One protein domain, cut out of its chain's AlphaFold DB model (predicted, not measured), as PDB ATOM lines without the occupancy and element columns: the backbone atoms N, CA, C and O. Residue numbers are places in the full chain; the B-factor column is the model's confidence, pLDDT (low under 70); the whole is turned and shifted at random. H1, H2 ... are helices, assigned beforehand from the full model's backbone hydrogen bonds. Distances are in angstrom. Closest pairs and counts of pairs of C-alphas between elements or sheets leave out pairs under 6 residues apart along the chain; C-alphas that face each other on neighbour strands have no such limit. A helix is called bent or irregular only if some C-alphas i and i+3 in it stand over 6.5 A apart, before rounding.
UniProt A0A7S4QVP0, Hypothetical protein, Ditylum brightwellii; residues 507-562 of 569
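What this domain is: This is residues 507 to 562 of the 569 residues of the protein "Hypothetical protein" of Ditylum brightwellii (UniProt A0A7S4QVP0). The longest helix, H4, sticks out as a free arm from one end of a small, loose body of three shorter helices. In that body H1 and H2 form a helical hairpin, running opposite ways, and H3 brings the chain back near the start of H1, at the end of the body away from the H1 to H2 link. The printed part has 56 residues with four named helices in the order H1, H2, H3, H4 and no named strand, and its class is all helix. The whole is extended, with a radius of gyration of the C-alphas of 16.3 A and spans of 51 by 18 by 14 A.

Where its parts are: H4 covers residues 545 to 562, 18 residues, and measures 24.5 A from first to last C-alpha; it runs from C-alpha 545 at (-25.692, -26.110, -30.749) to C-alpha 562 at (-31.334, -41.982, -48.472). Before it comes H3, residues 535 to 540, 8.7 A long. H2 covers residues 524 to 531 and is 10.5 A long. H1 covers residues 510 to 520, is 15.3 A long, and begins with C-alpha 510 at (-10.649, -35.073, -18.962). No helix is bent or irregular.

How they stand to each other: H4 touches no helix; it is apart from H1, H2 and H3. H1 and H2 are a hairpin: they touch, and their closest C-alphas, those of Ala 520 and Ile 526, are 6.4 A apart. Their lines stand at a shallow tilt of 13 degrees, opposite ways, with 11.7 A from centre to centre. H1 and H3 only just touch, with 3 pairs of C-alphas within 8 A; the closest C-alphas are those of Val 510 and Val 538, 6.0 A apart. H1 and H3 run opposite ways at a steep tilt of 44 degrees. H2 and H3 follow each other in the chain but are apart. In H1, H2, H3 and H4 every O i to N i+4 pair is within hydrogen-bond range.

The domain as a whole: The two C-alphas farthest apart, those of Glu 522 and Glu 561, are 51.2 A from each other. Residues 544 to 550, of which 545 to 550 belong to H4, stand free, and so do residues 552 to 562 of H4. Without these stretches the body has 38 residues and spans 38 by 17 by 10 A. The printed part has no cut, and the links H1 to H2, H2 to H3 and H3 to H4 are tight. The mean pLDDT of the printed part is 73.0; 20 residues are under 70, among them 535 to 538 and 554 to 562.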
ATOM      1  N   LYS A 507     -14.442 -28.695 -26.023       66.62
ATOM      2  CA  LYS A 507     -13.110 -29.272 -25.768       66.62
ATOM      3  C   LYS A 507     -13.212 -30.437 -24.784       66.62
ATOM      4  O   LYS A 507     -13.940 -30.367 -23.799       66.62
ATOM      5  N   GLY A 508     -12.448 -31.505 -25.024       67.62
ATOM      6  CA  GLY A 508     -12.364 -32.641 -24.099       67.62
ATOM      7  C   GLY A 508     -11.950 -32.187 -22.693       67.62
ATOM      8  O   GLY A 508     -10.948 -31.489 -22.531       67.62
ATOM      9  N   SER A 509     -12.718 -32.576 -21.677       70.06
ATOM     10  CA  SER A 509     -12.639 -32.047 -20.305       70.06
ATOM     11  C   SER A 509     -12.083 -33.067 -19.302       70.06
ATOM     12  O   SER A 509     -12.440 -33.072 -18.127       70.06
ATOM     13  N   VAL A 510     -11.176 -33.941 -19.752       77.38
ATOM     14  CA  VAL A 510     -10.649 -35.073 -18.962       77.38
ATOM     15  C   VAL A 510      -9.958 -34.626 -17.662       77.38
ATOM     16  O   VAL A 510     -10.132 -35.272 -16.631       77.38
ATOM     17  N   LEU A 511      -9.207 -33.518 -17.690       79.69
ATOM     18  CA  LEU A 511      -8.502 -32.996 -16.510       79.69
ATOM     19  C   LEU A 511      -9.462 -32.379 -15.487       79.69
ATOM     20  O   LEU A 511      -9.358 -32.683 -14.303       79.69
ATOM     21  N   GLU A 512     -10.439 -31.593 -15.943       82.81
ATOM     22  CA  GLU A 512     -11.439 -30.979 -15.060       82.81
ATOM     23  C   GLU A 512     -12.403 -32.021 -14.487       82.81
ATOM     24  O   GLU A 512     -12.816 -31.926 -13.337       82.81
ATOM     25  N   PHE A 513     -12.701 -33.082 -15.243       81.38
ATOM     26  CA  PHE A 513     -13.464 -34.224 -14.741       81.38
ATOM     27  C   PHE A 513     -12.705 -34.981 -13.643       81.38
ATOM     28  O   PHE A 513     -13.294 -35.376 -12.637       81.38
ATOM     29  N   ALA A 514     -11.392 -35.169 -13.807       82.12
ATOM     30  CA  ALA A 514     -10.550 -35.779 -12.782       82.12
ATOM     31  C   ALA A 514     -10.413 -34.875 -11.543       82.12
ATOM     32  O   ALA A 514     -10.493 -35.378 -10.423       82.12
ATOM     33  N   ALA A 515     -10.280 -33.557 -11.732       83.94
ATOM     34  CA  ALA A 515     -10.255 -32.573 -10.651       83.94
ATOM     35  C   ALA A 515     -11.587 -32.542  -9.885       83.94
ATOM     36  O   ALA A 515     -11.591 -32.609  -8.659       83.94
ATOM     37  N   LEU A 516     -12.721 -32.559 -10.591       82.50
ATOM     38  CA  LEU A 516     -14.054 -32.631  -9.995       82.50
ATOM     39  C   LEU A 516     -14.262 -33.942  -9.224       82.50
ATOM     40  O   LEU A 516     -14.794 -33.927  -8.116       82.50
ATOM     41  N   LYS A 517     -13.772 -35.068  -9.757       84.44
ATOM     42  CA  LYS A 517     -13.794 -36.366  -9.068       84.44
ATOM     43  C   LYS A 517     -12.912 -36.376  -7.813       84.44
ATOM     44  O   LYS A 517     -13.306 -36.959  -6.808       84.44
ATOM     45  N   ALA A 518     -11.752 -35.721  -7.845       83.50
ATOM     46  CA  ALA A 518     -10.871 -35.589  -6.686       83.50
ATOM     47  C   ALA A 518     -11.456 -34.655  -5.610       83.50
ATOM     48  O   ALA A 518     -11.351 -34.950  -4.422       83.50
ATOM     49  N   CYS A 519     -12.113 -33.560  -6.006       82.56
ATOM     50  CA  CYS A 519     -12.763 -32.630  -5.080       82.56
ATOM     51  C   CYS A 519     -14.047 -33.196  -4.453       82.56
ATOM     52  O   CYS A 519     -14.340 -32.880  -3.301       82.56
ATOM     53  N   ALA A 520     -14.784 -34.044  -5.179       79.81
ATOM     54  CA  ALA A 520     -15.997 -34.694  -4.682       79.81
ATOM     55  C   ALA A 520     -15.723 -35.756  -3.596       79.81
ATOM     56  O   ALA A 520     -16.591 -36.023  -2.773       79.81
ATOM     57  N   GLY A 521     -14.521 -36.343  -3.548       80.75
ATOM     58  CA  GLY A 521     -14.161 -37.348  -2.540       80.75
ATOM     59  C   GLY A 521     -15.199 -38.477  -2.419       80.75
ATOM     60  O   GLY A 521     -15.501 -39.143  -3.407       80.75
ATOM     61  N   GLU A 522     -15.737 -38.676  -1.209       76.31
ATOM     62  CA  GLU A 522     -16.749 -39.695  -0.869       76.31
ATOM     63  C   GLU A 522     -18.207 -39.200  -0.949       76.31
ATOM     64  O   GLU A 522     -19.115 -39.932  -0.557       76.31
ATOM     65  N   ASP A 523     -18.472 -37.986  -1.451       78.38
ATOM     66  CA  ASP A 523     -19.841 -37.468  -1.546       78.38
ATOM     67  C   ASP A 523     -20.653 -38.317  -2.537       78.38
ATOM     68  O   ASP A 523     -20.620 -38.123  -3.758       78.38
ATOM     69  N   GLY A 524     -21.392 -39.293  -1.997       78.19
ATOM     70  CA  GLY A 524     -22.019 -40.372  -2.764       78.19
ATOM     71  C   GLY A 524     -22.980 -39.883  -3.845       78.19
ATOM     72  O   GLY A 524     -23.102 -40.514  -4.893       78.19
ATOM     73  N   VAL A 525     -23.609 -38.721  -3.643       82.06
ATOM     74  CA  VAL A 525     -24.519 -38.106  -4.621       82.06
ATOM     75  C   VAL A 525     -23.752 -37.567  -5.831       82.06
ATOM     76  O   VAL A 525     -24.145 -37.817  -6.972       82.06
ATOM     77  N   ILE A 526     -22.637 -36.870  -5.604       80.81
ATOM     78  CA  ILE A 526     -21.829 -36.265  -6.671       80.81
ATOM     79  C   ILE A 526     -21.061 -37.363  -7.412       80.81
ATOM     80  O   ILE A 526     -21.059 -37.391  -8.641       80.81
ATOM     81  N   ALA A 527     -20.501 -38.335  -6.687       80.38
ATOM     82  CA  ALA A 527     -19.854 -39.502  -7.280       80.38
ATOM     83  C   ALA A 527     -20.820 -40.331  -8.152       80.38
ATOM     84  O   ALA A 527     -20.454 -40.749  -9.254       80.38
ATOM     85  N   ALA A 528     -22.069 -40.525  -7.707       82.25
ATOM     86  CA  ALA A 528     -23.105 -41.208  -8.484       82.25
ATOM     87  C   ALA A 528     -23.594 -40.396  -9.697       82.25
ATOM     88  O   ALA A 528     -23.998 -40.979 -10.703       82.25
ATOM     89  N   ALA A 529     -23.575 -39.063  -9.633       82.62
ATOM     90  CA  ALA A 529     -23.884 -38.216 -10.782       82.62
ATOM     91  C   ALA A 529     -22.762 -38.267 -11.833       82.62
ATOM     92  O   ALA A 529     -23.040 -38.437 -13.020       82.62
ATOM     93  N   LEU A 530     -21.496 -38.211 -11.401       79.06
ATOM     94  CA  LEU A 530     -20.328 -38.294 -12.284       79.06
ATOM     95  C   LEU A 530     -20.227 -39.646 -13.002       79.06
ATOM     96  O   LEU A 530     -19.807 -39.689 -14.156       79.06
ATOM     97  N   SER A 531     -20.641 -40.746 -12.363       81.56
ATOM     98  CA  SER A 531     -20.633 -42.082 -12.981       81.56
ATOM     99  C   SER A 531     -21.715 -42.282 -14.050       81.56
ATOM    100  O   SER A 531     -21.576 -43.168 -14.892       81.56
ATOM    101  N   LYS A 532     -22.767 -41.452 -14.061       83.00
ATOM    102  CA  LYS A 532     -23.820 -41.465 -15.093       83.00
ATOM    103  C   LYS A 532     -23.441 -40.693 -16.360       83.00
ATOM    104  O   LYS A 532     -24.113 -40.844 -17.381       83.00
ATOM    105  N   ILE A 533     -22.389 -39.875 -16.325       78.88
ATOM    106  CA  ILE A 533     -21.917 -39.133 -17.499       78.88
ATOM    107  C   ILE A 533     -21.173 -40.106 -18.422       78.88
ATOM    108  O   ILE A 533     -20.214 -40.761 -18.016       78.88
ATOM    109  N   SER A 534     -21.610 -40.221 -19.682       75.06
ATOM    110  CA  SER A 534     -20.973 -41.132 -20.644       75.06
ATOM    111  C   SER A 534     -19.506 -40.748 -20.894       75.06
ATOM    112  O   SER A 534     -19.193 -39.584 -21.148       75.06
ATOM    113  N   SER A 535     -18.598 -41.728 -20.883       69.19
ATOM    114  CA  SER A 535     -17.157 -41.516 -21.121       69.19
ATOM    115  C   SER A 535     -16.855 -40.890 -22.491       69.19
ATOM    116  O   SER A 535     -15.874 -40.163 -22.641       69.19
ATOM    117  N   SER A 536     -17.743 -41.106 -23.468       66.50
ATOM    118  CA  SER A 536     -17.702 -40.474 -24.793       66.50
ATOM    119  C   SER A 536     -17.867 -38.948 -24.722       66.50
ATOM    120  O   SER A 536     -17.146 -38.225 -25.409       66.50
ATOM    121  N   ALA A 537     -18.752 -38.447 -23.849       62.09
ATOM    122  CA  ALA A 537     -18.997 -37.011 -23.673       62.09
ATOM    123  C   ALA A 537     -17.834 -36.295 -22.966       62.09
ATOM    124  O   ALA A 537     -17.527 -35.151 -23.286       62.09
ATOM    125  N   VAL A 538     -17.141 -36.984 -22.054       68.12
ATOM    126  CA  VAL A 538     -15.980 -36.432 -21.332       68.12
ATOM    127  C   VAL A 538     -14.756 -36.286 -22.251       68.12
ATOM    128  O   VAL A 538     -13.993 -35.330 -22.127       68.12
ATOM    129  N   GLN A 539     -14.566 -37.213 -23.198       70.12
ATOM    130  CA  GLN A 539     -13.403 -37.208 -24.096       70.12
ATOM    131  C   GLN A 539     -13.582 -36.328 -25.337       70.12
ATOM    132  O   GLN A 539     -12.630 -35.669 -25.750       70.12
ATOM    133  N   LYS A 540     -14.775 -36.324 -25.947       65.31
ATOM    134  CA  LYS A 540     -15.031 -35.613 -27.214       65.31
ATOM    135  C   LYS A 540     -15.725 -34.260 -27.042       65.31
ATOM    136  O   LYS A 540     -15.840 -33.538 -28.023       65.31
ATOM    137  N   GLY A 541     -16.146 -33.920 -25.823       65.12
ATOM    138  CA  GLY A 541     -16.979 -32.751 -25.557       65.12
ATOM    139  C   GLY A 541     -18.437 -32.985 -25.963       65.12
ATOM    140  O   GLY A 541     -18.758 -33.886 -26.747       65.12
ATOM    141  N   VAL A 542     -19.342 -32.182 -25.404       73.12
ATOM    142  CA  VAL A 542     -20.729 -32.133 -25.878       73.12
ATOM    143  C   VAL A 542     -20.741 -31.256 -27.136       73.12
ATOM    144  O   VAL A 542     -20.193 -30.156 -27.097       73.12
ATOM    145  N   PRO A 543     -21.311 -31.720 -28.263       67.31
ATOM    146  CA  PRO A 543     -21.380 -30.911 -29.475       67.31
ATOM    147  C   PRO A 543     -22.197 -29.644 -29.203       67.31
ATOM    148  O   PRO A 543     -23.340 -29.727 -28.750       67.31
ATOM    149  N   THR A 544     -21.610 -28.479 -29.473       71.38
ATOM    150  CA  THR A 544     -22.289 -27.183 -29.318       71.38
ATOM    151  C   THR A 544     -23.485 -27.091 -30.258       71.38
ATOM    152  O   THR A 544     -23.525 -27.760 -31.289       71.38
ATOM    153  N   LEU A 545     -24.473 -26.249 -29.939       71.38
ATOM    154  CA  LEU A 545     -25.692 -26.110 -30.749       71.38
ATOM    155  C   LEU A 545     -25.373 -25.762 -32.215       71.38
ATOM    156  O   LEU A 545     -26.034 -26.257 -33.123       71.38
ATOM    157  N   SER A 546     -24.294 -25.012 -32.442       70.19
ATOM    158  CA  SER A 546     -23.746 -24.698 -33.763       70.19
ATOM    159  C   SER A 546     -23.162 -25.928 -34.478       70.19
ATOM    160  O   SER A 546     -23.446 -26.150 -35.652       70.19
ATOM    161  N   GLU A 547     -22.395 -26.776 -33.783       68.00
ATOM    162  CA  GLU A 547     -21.894 -28.046 -34.336       68.00
ATOM    163  C   GLU A 547     -23.021 -29.058 -34.578       68.00
ATOM    164  O   GLU A 547     -22.969 -29.845 -35.524       68.00
ATOM    165  N   LEU A 548     -24.053 -29.045 -33.733       70.19
ATOM    166  CA  LEU A 548     -25.238 -29.888 -33.857       70.19
ATOM    167  C   LEU A 548     -26.104 -29.442 -35.038       70.19
ATOM    168  O   LEU A 548     -26.589 -30.300 -35.764       70.19
ATOM    169  N   GLN A 549     -26.222 -28.134 -35.289       76.19
ATOM    170  CA  GLN A 549     -26.844 -27.580 -36.496       76.19
ATOM    171  C   GLN A 549     -26.061 -27.948 -37.760       76.19
ATOM    172  O   GLN A 549     -26.663 -28.446 -38.705       76.19
ATOM    173  N   ALA A 550     -24.730 -27.825 -37.758       70.69
ATOM    174  CA  ALA A 550     -23.902 -28.251 -38.891       70.69
ATOM    175  C   ALA A 550     -24.018 -29.766 -39.151       70.69
ATOM    176  O   ALA A 550     -24.156 -30.216 -40.291       70.69
ATOM    177  N   LYS A 551     -24.030 -30.582 -38.087       67.62
ATOM    178  CA  LYS A 551     -24.289 -32.021 -38.204       67.62
ATOM    179  C   LYS A 551     -25.711 -32.299 -38.668       67.62
ATOM    180  O   LYS A 551     -25.881 -33.199 -39.479       67.62
ATOM    181  N   PHE A 552     -26.707 -31.542 -38.219       74.62
ATOM    182  CA  PHE A 552     -28.084 -31.687 -38.674       74.62
ATOM    183  C   PHE A 552     -28.215 -31.335 -40.153       74.62
ATOM    184  O   PHE A 552     -28.858 -32.087 -40.863       74.62
ATOM    185  N   GLU A 553     -27.552 -30.296 -40.661       70.00
ATOM    186  CA  GLU A 553     -27.505 -30.010 -42.102       70.00
ATOM    187  C   GLU A 553     -26.841 -31.149 -42.885       70.00
ATOM    188  O   GLU A 553     -27.390 -31.603 -43.892       70.00
ATOM    189  N   SER A 554     -25.728 -31.701 -42.382       64.69
ATOM    190  CA  SER A 554     -25.091 -32.867 -43.009       64.69
ATOM    191  C   SER A 554     -25.986 -34.115 -42.976       64.69
ATOM    192  O   SER A 554     -26.162 -34.774 -43.995       64.69
ATOM    193  N   VAL A 555     -26.642 -34.414 -41.851       67.56
ATOM    194  CA  VAL A 555     -27.500 -35.595 -41.686       67.56
ATOM    195  C   VAL A 555     -28.822 -35.403 -42.419       67.56
ATOM    196  O   VAL A 555     -29.343 -36.358 -42.973       67.56
ATOM    197  N   HIS A 556     -29.350 -34.184 -42.496       63.91
ATOM    198  CA  HIS A 556     -30.523 -33.844 -43.292       63.91
ATOM    199  C   HIS A 556     -30.220 -33.993 -44.787       63.91
ATOM    200  O   HIS A 556     -31.051 -34.531 -45.512       63.91
ATOM    201  N   SER A 557     -29.018 -33.618 -45.249       62.47
ATOM    202  CA  SER A 557     -28.589 -33.885 -46.629       62.47
ATOM    203  C   SER A 557     -28.477 -35.390 -46.918       62.47
ATOM    204  O   SER A 557     -29.086 -35.867 -47.872       62.47
ATOM    205  N   VAL A 558     -27.849 -36.164 -46.024       63.78
ATOM    206  CA  VAL A 558     -27.730 -37.627 -46.145       63.78
ATOM    207  C   VAL A 558     -29.097 -38.315 -46.027       63.78
ATOM    208  O   VAL A 558     -29.395 -39.246 -46.766       63.78
ATOM    209  N   SER A 559     -29.991 -37.841 -45.159       56.66
ATOM    210  CA  SER A 559     -31.351 -38.374 -45.027       56.66
ATOM    211  C   SER A 559     -32.220 -38.022 -46.240       56.66
ATOM    212  O   SER A 559     -33.155 -38.764 -46.552       56.66
ATOM    213  N   ARG A 560     -31.913 -36.935 -46.962       56.69
ATOM    214  CA  ARG A 560     -32.529 -36.597 -48.254       56.69
ATOM    215  C   ARG A 560     -31.990 -37.479 -49.387       56.69
ATOM    216  O   ARG A 560     -32.771 -37.922 -50.220       56.69
ATOM    217  N   GLU A 561     -30.701 -37.820 -49.373       57.81
ATOM    218  CA  GLU A 561     -30.110 -38.798 -50.303       57.81
ATOM    219  C   GLU A 561     -30.643 -40.221 -50.071       57.81
ATOM    220  O   GLU A 561     -31.012 -40.906 -51.022       57.81
ATOM    221  N   VAL A 562     -30.797 -40.650 -48.815       56.34
ATOM    222  CA  VAL A 562     -31.334 -41.982 -48.472       56.34
ATOM    223  C   VAL A 562     -32.849 -42.073 -48.705       56.34
ATOM    224  O   VAL A 562     -33.344 -43.131 -49.094       56.34
TER     225      VAL A 562